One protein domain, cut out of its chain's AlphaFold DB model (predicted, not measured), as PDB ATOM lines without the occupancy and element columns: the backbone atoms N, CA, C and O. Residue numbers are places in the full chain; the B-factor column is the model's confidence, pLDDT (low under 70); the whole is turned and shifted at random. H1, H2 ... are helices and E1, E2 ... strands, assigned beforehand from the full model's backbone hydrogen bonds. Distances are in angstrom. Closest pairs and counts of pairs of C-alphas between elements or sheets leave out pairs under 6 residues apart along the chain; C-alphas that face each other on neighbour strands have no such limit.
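What this domain is: This is residues 2 to 60 of the 78 residues of the protein "Linear amide C-N hydrolase" of Listeria booriae (UniProt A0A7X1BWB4). A narrow sheet of three antiparallel strands, E1, E2 and E3, makes the body of an elongated shape, with a long loop stretch beyond one end of the strands and the small helix H2 beyond the other. The loop stretch, residues 6 to 25, folds back on itself near Asp 17 before it leads into E1; the short helix H1 lies near E1, and residues 55 to 60, of which 55 to 58 belong to H2, stick out free of the rest. The printed part has 59 residues with two named helices and three named strands, in the order H1, E1, E2, E3, H2, and the sheet's order is E1, E2, E3. The class is mixed, helices and strands, though under half of the residues are in named elements. The whole is only just extended, close to loose, with a radius of gyration of the C-alphas of 15.6 A and spans of 45 by 26 by 18 A.

Where its parts are: The printed part begins with H1, residues 2 to 5, 5.1 A from first to last C-alpha, and C-alpha 2 is at (-15.735, -27.115, 45.427). Residues 6 to 25 follow with no named element; their C-alphas lie 7 to 25 A from the mean of all C-alphas, and C-alpha 17 is at (-43.911, -23.045, 54.457). E1 is residues 26 to 31, 17.2 A long from first to last C-alpha. E2 is residues 36 to 41, 16.7 A long. E3 is residues 48 to 51, 10.5 A long. H2 is residues 54 to 58, 5.9 A long, and its last C-alpha, 58, is at (-12.407, 7.057, 41.391).

How they stand to each other: The sheet is a meander, each strand the antiparallel neighbour of the one before. E1 and E2 form a hairpin, with 168 degrees between their N-to-C directions. Their C-alphas 28 and 39 face each other at 4.1 A, and N 29 and O 38, at 2.9 A, and N 38 and O 29, at 2.8 A, are within hydrogen-bond range. E2 and E3 form a second hairpin, at 158 degrees. There C-alphas 36 and 51 face each other at 4.2 A, and N 37 and O 50, at 2.8 A, and N 48 and O 39, at 2.8 A, are within hydrogen-bond range. E2 is the inner strand, and E1 and E3 are the edge strands. Outside the named strands, residues 14 to 15 pair with residues 21 to 22, antiparallel. H1 is only just not on the sheet, with 4 pairs of C-alphas within 10 A. The closest C-alphas of H1 and E1 are those of Leu 4 and Val 27, 7.5 A apart. H1 and E2 are apart, and so are H1 and E3. H2 is not on the sheet, with 0 pairs of C-alphas within 10 A. H2 is apart from H1, E1 and E2. In H2 every O i to N i+4 pair is within hydrogen-bond range, while H1 is too short for such a pair.

The domain as a whole: The two C-alphas farthest apart are those of Asp 17 and Asn 59, 46.0 A, and the first and last printed C-alphas, of Tyr 2 and Thr 60, are 34.6 A apart. The printed part has no cut. The link from H1 to E1, with 20 residues, is long. The links from E1 to E2 and from E3 to H2 are tight, and the link from E2 to E3, with 6 residues, is short. The mean pLDDT of the printed part is 95.3, and no printed residue is under 70.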
ATOM      1  N   TYR A   2     -15.557 -25.750  44.899       95.50
ATOM      2  CA  TYR A   2     -15.735 -27.115  45.427       95.50
ATOM      3  C   TYR A   2     -16.297 -27.207  46.852       95.50
ATOM      4  O   TYR A   2     -17.236 -27.960  47.076       95.50
ATOM      5  N   ILE A   3     -15.782 -26.411  47.795       96.94
ATOM      6  CA  ILE A   3     -16.273 -26.421  49.184       96.94
ATOM      7  C   ILE A   3     -17.756 -26.029  49.232       96.94
ATOM      8  O   ILE A   3     -18.574 -26.751  49.791       96.94
ATOM      9  N   LEU A   4     -18.118 -24.929  48.565       96.38
ATOM     10  CA  LEU A   4     -19.494 -24.419  48.526       96.38
ATOM     11  C   LEU A   4     -20.448 -25.327  47.737       96.38
ATOM     12  O   LEU A   4     -21.653 -25.268  47.941       96.38
ATOM     13  N   ASN A   5     -19.927 -26.201  46.874       93.94
ATOM     14  CA  ASN A   5     -20.745 -27.174  46.160       93.94
ATOM     15  C   ASN A   5     -21.353 -28.230  47.097       93.94
ATOM     16  O   ASN A   5     -22.430 -28.735  46.813       93.94
ATOM     17  N   SER A   6     -20.698 -28.538  48.225       96.50
ATOM     18  CA  SER A   6     -21.221 -29.497  49.214       96.50
ATOM     19  C   SER A   6     -22.503 -29.025  49.912       96.50
ATOM     20  O   SER A   6     -23.244 -29.841  50.448       96.50
ATOM     21  N   VAL A   7     -22.765 -27.717  49.877       96.19
ATOM     22  CA  VAL A   7     -23.931 -27.070  50.493       96.19
ATOM     23  C   VAL A   7     -24.821 -26.381  49.454       96.19
ATOM     24  O   VAL A   7     -25.682 -25.582  49.815       96.19
ATOM     25  N   ARG A   8     -24.626 -26.668  48.158       95.81
ATOM     26  CA  ARG A   8     -25.527 -26.189  47.103       95.81
ATOM     27  C   ARG A   8     -26.849 -26.944  47.188       95.81
ATOM     28  O   ARG A   8     -26.866 -28.171  47.151       95.81
ATOM     29  N   ILE A   9     -27.945 -26.196  47.253       97.19
ATOM     30  CA  ILE A   9     -29.304 -26.726  47.335       97.19
ATOM     31  C   ILE A   9     -29.915 -26.712  45.927       97.19
ATOM     32  O   ILE A   9     -30.081 -25.625  45.362       97.19
ATOM     33  N   PRO A  10     -30.239 -27.880  45.339       96.25
ATOM     34  CA  PRO A  10     -30.975 -27.960  44.082       96.25
ATOM     35  C   PRO A  10     -32.397 -27.405  44.218       96.25
ATOM     36  O   PRO A  10     -33.033 -27.565  45.260       96.25
ATOM     37  N   ASN A  11     -32.923 -26.806  43.150       95.12
ATOM     38  CA  ASN A  11     -34.306 -26.332  43.126       95.12
ATOM     39  C   ASN A  11     -35.287 -27.497  43.362       95.12
ATOM     40  O   ASN A  11     -35.212 -28.525  42.688       95.12
ATOM     41  N   GLY A  12     -36.171 -27.334  44.350       94.88
ATOM     42  CA  GLY A  12     -37.147 -28.336  44.776       94.88
ATOM     43  C   GLY A  12     -36.663 -29.291  45.871       94.88
ATOM     44  O   GLY A  12     -37.470 -30.057  46.389       94.88
ATOM     45  N   ALA A  13     -35.383 -29.249  46.264       96.81
ATOM     46  CA  ALA A  13     -34.876 -30.082  47.359       96.81
ATOM     47  C   ALA A  13     -35.376 -29.620  48.741       96.81
ATOM     48  O   ALA A  13     -35.536 -30.438  49.645       96.81
ATOM     49  N   VAL A  14     -35.630 -28.318  48.899       97.31
ATOM     50  CA  VAL A  14     -36.192 -27.706  50.108       97.31
ATOM     51  C   VAL A  14     -37.379 -26.845  49.695       97.31
ATOM     52  O   VAL A  14     -37.272 -26.057  48.758       97.31
ATOM     53  N   ILE A  15     -38.507 -26.996  50.389       97.31
ATOM     54  CA  ILE A  15     -39.735 -26.228  50.161       97.31
ATOM     55  C   ILE A  15     -40.061 -25.466  51.443       97.31
ATOM     56  O   ILE A  15     -40.061 -26.045  52.528       97.31
ATOM     57  N   LYS A  16     -40.300 -24.162  51.313       95.81
ATOM     58  CA  LYS A  16     -40.672 -23.275  52.419       95.81
ATOM     59  C   LYS A  16     -42.133 -23.491  52.810       95.81
ATOM     60  O   LYS A  16     -42.927 -24.017  52.031       95.81
ATOM     61  N   ASP A  17     -42.523 -22.971  53.969       96.94
ATOM     62  CA  ASP A  17     -43.911 -23.045  54.457       96.94
ATOM     63  C   ASP A  17     -44.927 -22.385  53.508       96.94
ATOM     64  O   ASP A  17     -46.100 -22.753  53.489       96.94
ATOM     65  N   ASN A  18     -44.484 -21.419  52.695       95.75
ATOM     66  CA  ASN A  18     -45.309 -20.755  51.684       95.75
ATOM     67  C   ASN A  18     -45.404 -21.526  50.351       95.75
ATOM     68  O   ASN A  18     -46.011 -21.020  49.412       95.75
ATOM     69  N   GLY A  19     -44.804 -22.716  50.255       95.19
ATOM     70  CA  GLY A  19     -44.799 -23.555  49.054       95.19
ATOM     71  C   GLY A  19     -43.720 -23.211  48.022       95.19
ATOM     72  O   GLY A  19     -43.546 -23.967  47.069       95.19
ATOM     73  N   GLU A  20     -42.967 -22.124  48.208       96.38
ATOM     74  CA  GLU A  20     -41.883 -21.747  47.298       96.38
ATOM     75  C   GLU A  20     -40.617 -22.581  47.561       96.38
ATOM     76  O   GLU A  20     -40.297 -22.878  48.720       96.38
ATOM     77  N   PRO A  21     -39.845 -22.936  46.518       96.69
ATOM     78  CA  PRO A  21     -38.587 -23.640  46.702       96.69
ATOM     79  C   PRO A  21     -37.530 -22.738  47.349       96.69
ATOM     80  O   PRO A  21     -37.389 -21.557  47.021       96.69
ATOM     81  N   ASP A  22     -36.736 -23.317  48.247       96.88
ATOM     82  CA  ASP A  22     -35.485 -22.726  48.711       96.88
ATOM     83  C   ASP A  22     -34.313 -23.406  48.014       96.88
ATOM     84  O   ASP A  22     -34.160 -24.626  48.076       96.88
ATOM     85  N   PHE A  23     -33.501 -22.628  47.308       97.00
ATOM     86  CA  PHE A  23     -32.402 -23.159  46.512       97.00
ATOM     87  C   PHE A  23     -31.267 -22.152  46.387       97.00
ATOM     88  O   PHE A  23     -31.434 -20.946  46.586       97.00
ATOM     89  N   THR A  24     -30.079 -22.647  46.052       97.00
ATOM     90  CA  THR A  24     -28.911 -21.785  45.881       97.00
ATOM     91  C   THR A  24     -28.992 -21.037  44.551       97.00
ATOM     92  O   THR A  24     -28.683 -21.604  43.511       97.00
ATOM     93  N   GLN A  25     -29.366 -19.756  44.580       95.38
ATOM     94  CA  GLN A  25     -29.547 -18.939  43.366       95.38
ATOM     95  C   GLN A  25     -28.235 -18.566  42.669       95.38
ATOM     96  O   GLN A  25     -28.155 -18.500  41.448       95.38
ATOM     97  N   TYR A  26     -27.187 -18.306  43.445       96.25
ATOM     98  CA  TYR A  26     -25.847 -18.071  42.932       96.25
ATOM     99  C   TYR A  26     -24.834 -18.459  44.001       96.25
ATOM    100  O   TYR A  26     -25.155 -18.606  45.182       96.25
ATOM    101  N   VAL A  27     -23.591 -18.639  43.585       97.00
ATOM    102  CA  VAL A  27     -22.460 -18.784  44.499       97.00
ATOM    103  C   VAL A  27     -21.400 -17.784  44.059       97.00
ATOM    104  O   VAL A  27     -21.302 -17.471  42.874       97.00
ATOM    105  N   ALA A  28     -20.639 -17.240  45.003       97.31
ATOM    106  CA  ALA A  28     -19.631 -16.230  44.720       97.31
ATOM    107  C   ALA A  28     -18.418 -16.353  45.642       97.31
ATOM    108  O   ALA A  28     -18.470 -16.985  46.697       97.31
ATOM    109  N   SER A  29     -17.316 -15.746  45.215       97.88
ATOM    110  CA  SER A  29     -16.097 -15.562  45.995       97.88
ATOM    111  C   SER A  29     -15.431 -14.261  45.569       97.88
ATOM    112  O   SER A  29     -15.538 -13.857  44.415       97.88
ATOM    113  N   MET A  30     -14.705 -13.628  46.482       98.00
ATOM    114  CA  MET A  30     -13.950 -12.409  46.203       98.00
ATOM    115  C   MET A  30     -12.480 -12.617  46.547       98.00
ATOM    116  O   MET A  30     -12.170 -13.360  47.477       98.00
ATOM    117  N   CYS A  31     -11.593 -11.960  45.809       98.00
ATOM    118  CA  CYS A  31     -10.187 -11.809  46.174       98.00
ATOM    119  C   CYS A  31      -9.929 -10.338  46.498       98.00
ATOM    120  O   CYS A  31     -10.206  -9.461  45.676       98.00
ATOM    121  N   SER A  32      -9.431 -10.065  47.703       96.25
ATOM    122  CA  SER A  32      -9.187  -8.702  48.180       96.25
ATOM    123  C   SER A  32      -7.944  -8.088  47.542       96.25
ATOM    124  O   SER A  32      -7.927  -6.892  47.270       96.25
ATOM    125  N   GLU A  33      -6.933  -8.904  47.257       97.12
ATOM    126  CA  GLU A  33      -5.674  -8.484  46.647       97.12
ATOM    127  C   GLU A  33      -5.880  -8.045  45.197       97.12
ATOM    128  O   GLU A  33      -5.399  -6.990  44.794       97.12
ATOM    129  N   SER A  34      -6.633  -8.828  44.417       97.06
ATOM    130  CA  SER A  34      -6.943  -8.499  43.021       97.06
ATOM    131  C   SER A  34      -8.174  -7.605  42.866       97.06
ATOM    132  O   SER A  34      -8.471  -7.170  41.755       97.06
ATOM    133  N   LYS A  35      -8.914  -7.360  43.957       97.19
ATOM    134  CA  LYS A  35     -10.214  -6.672  43.971       97.19
ATOM    135  C   LYS A  35     -11.219  -7.284  42.976       97.19
ATOM    136  O   LYS A  35     -12.017  -6.572  42.367       97.19
ATOM    137  N   THR A  36     -11.179  -8.603  42.780       97.94
ATOM    138  CA  THR A  36     -12.023  -9.299  41.795       97.94
ATOM    139  C   THR A  36     -13.147 -10.068  42.476       97.94
ATOM    140  O   THR A  36     -12.917 -10.866  43.387       97.94
ATOM    141  N   TYR A  37     -14.367  -9.845  42.000       97.75
ATOM    142  CA  TYR A  37     -15.567 -10.584  42.361       97.75
ATOM    143  C   TYR A  37     -15.815 -11.683  41.328       97.75
ATOM    144  O   TYR A  37     -15.896 -11.394  40.138       97.75
ATOM    145  N   TYR A  38     -15.957 -12.928  41.778       97.94
ATOM    146  CA  TYR A  38     -16.238 -14.095  40.944       97.94
ATOM    147  C   TYR A  38     -17.583 -14.697  41.327       97.94
ATOM    148  O   TYR A  38     -17.865 -14.846  42.516       97.94
ATOM    149  N   PHE A  39     -18.387 -15.124  40.353       97.25
ATOM    150  CA  PHE A  39     -19.678 -15.753  40.629       97.25
ATOM    151  C   PHE A  39     -20.147 -16.709  39.520       97.25
ATOM    152  O   PHE A  39     -19.658 -16.676  38.394       97.25
ATOM    153  N   THR A  40     -21.108 -17.568  39.855       96.38
ATOM    154  CA  THR A  40     -21.887 -18.426  38.946       96.38
ATOM    155  C   THR A  40     -23.332 -18.342  39.414       96.38
ATOM    156  O   THR A  40     -23.584 -18.369  40.626       96.38
ATOM    157  N   SER A  41     -24.273 -18.222  38.483       95.19
ATOM    158  CA  SER A  41     -25.694 -18.339  38.807       95.19
ATOM    159  C   SER A  41     -26.089 -19.815  38.927       95.19
ATOM    160  O   SER A  41     -25.254 -20.723  38.821       95.19
ATOM    161  N   TYR A  42     -27.363 -20.068  39.202       94.56
ATOM    162  CA  TYR A  42     -27.921 -21.411  39.187       94.56
ATOM    163  C   TYR A  42     -28.002 -21.959  37.754       94.56
ATOM    164  O   TYR A  42     -27.683 -23.121  37.512       94.56
ATOM    165  N   GLU A  43     -28.371 -21.107  36.798       95.19
ATOM    166  CA  GLU A  43     -28.614 -21.457  35.397       95.19
ATOM    167  C   GLU A  43     -27.331 -21.528  34.560       95.19
ATOM    168  O   GLU A  43     -27.321 -22.167  33.508       95.19
ATOM    169  N   ASN A  44     -26.254 -20.873  35.007       94.94
ATOM    170  CA  ASN A  44     -24.987 -20.815  34.292       94.94
ATOM    171  C   ASN A  44     -23.810 -21.220  35.188       94.94
ATOM    172  O   ASN A  44     -23.377 -20.487  36.078       94.94
ATOM    173  N   ASN A  45     -23.241 -22.386  34.884       92.88
ATOM    174  CA  ASN A  45     -22.089 -22.949  35.584       92.88
ATOM    175  C   ASN A  45     -20.745 -22.296  35.215       92.88
ATOM    176  O   ASN A  45     -19.726 -22.617  35.830       92.88
ATOM    177  N   GLN A  46     -20.700 -21.408  34.216       95.75
ATOM    178  CA  GLN A  46     -19.481 -20.680  33.880       95.75
ATOM    179  C   GLN A  46     -19.176 -19.625  34.945       95.75
ATOM    180  O   GLN A  46     -20.033 -18.821  35.311       95.75
ATOM    181  N   ILE A  47     -17.930 -19.610  35.420       95.62
ATOM    182  CA  ILE A  47     -17.456 -18.587  36.351       95.62
ATOM    183  C   ILE A  47     -17.351 -17.263  35.599       95.62
ATOM    184  O   ILE A  47     -16.561 -17.132  34.666       95.62
ATOM    185  N   ASN A  48     -18.127 -16.290  36.051       95.62
ATOM    186  CA  ASN A  48     -18.068 -14.903  35.625       95.62
ATOM    187  C   ASN A  48     -17.247 -14.101  36.634       95.62
ATOM    188  O   ASN A  48     -17.165 -14.470  37.811       95.62
ATOM    189  N   SER A  49     -16.651 -12.994  36.194       96.62
ATOM    190  CA  SER A  49     -15.893 -12.119  37.084       96.62
ATOM    191  C   SER A  49     -15.988 -10.652  36.710       96.62
ATOM    192  O   SER A  49     -16.035 -10.316  35.529       96.62
ATOM    193  N   VAL A  50     -15.905  -9.789  37.718       96.44
ATOM    194  CA  VAL A  50     -15.722  -8.346  37.562       96.44
ATOM    195  C   VAL A  50     -14.615  -7.882  38.501       96.44
ATOM    196  O   VAL A  50     -14.568  -8.284  39.663       96.44
ATOM    197  N   THR A  51     -13.706  -7.055  37.996       96.75
ATOM    198  CA  THR A  51     -12.633  -6.461  38.798       96.75
ATOM    199  C   THR A  51     -12.992  -5.028  39.136       96.75
ATOM    200  O   THR A  51     -13.340  -4.246  38.253       96.75
ATOM    201  N   LEU A  52     -12.878  -4.682  40.412       95.06
ATOM    202  CA  LEU A  52     -13.017  -3.321  40.899       95.06
ATOM    203  C   LEU A  52     -11.724  -2.555  40.595       95.06
ATOM    204  O   LEU A  52     -10.779  -2.554  41.384       95.06
ATOM    205  N   THR A  53     -11.670  -1.973  39.399       94.19
ATOM    206  CA  THR A  53     -10.535  -1.170  38.938       94.19
ATOM    207  C   THR A  53     -10.533   0.206  39.600       94.19
ATOM    208  O   THR A  53     -11.568   0.690  40.064       94.19
ATOM    209  N   ASP A  54      -9.374   0.861  39.615       91.56
ATOM    210  CA  ASP A  54      -9.257   2.214  40.169       91.56
ATOM    211  C   ASP A  54     -10.096   3.223  39.359       91.56
ATOM    212  O   ASP A  54     -10.693   4.128  39.931       91.56
ATOM    213  N   GLU A  55     -10.275   2.995  38.051       88.69
ATOM    214  CA  GLU A  55     -11.202   3.778  37.222       88.69
ATOM    215  C   GLU A  55     -12.647   3.691  37.733       88.69
ATOM    216  O   GLU A  55     -13.302   4.721  37.895       88.69
ATOM    217  N   VAL A  56     -13.131   2.478  38.037       89.12
ATOM    218  CA  VAL A  56     -14.482   2.275  38.581       89.12
ATOM    219  C   VAL A  56     -14.616   2.912  39.969       89.12
ATOM    220  O   VAL A  56     -15.677   3.438  40.298       89.12
ATOM    221  N   LEU A  57     -13.558   2.904  40.779       87.88
ATOM    222  CA  LEU A  57     -13.568   3.487  42.123       87.88
ATOM    223  C   LEU A  57     -13.553   5.018  42.133       87.88
ATOM    224  O   LEU A  57     -14.255   5.630  42.935       87.88
ATOM    225  N   GLU A  58     -12.731   5.632  41.288       90.50
ATOM    226  CA  GLU A  58     -12.407   7.057  41.391       90.50
ATOM    227  C   GLU A  58     -13.251   7.928  40.456       90.50
ATOM    228  O   GLU A  58     -13.563   9.072  40.791       90.50
ATOM    229  N   ASN A  59     -13.652   7.399  39.296       83.25
ATOM    230  CA  ASN A  59     -14.285   8.195  38.241       83.25
ATOM    231  C   ASN A  59     -15.798   7.987  38.128       83.25
ATOM    232  O   ASN A  59     -16.463   8.679  37.350       83.25
ATOM    233  N   THR A  60     -16.367   7.077  38.919       84.06
ATOM    234  CA  THR A  60     -17.788   6.741  38.829       84.06
ATOM    235  C   THR A  60     -18.595   7.489  39.885       84.06
ATOM    236  O   THR A  60     -18.463   7.247  41.081       84.06
TER     237      THR A  60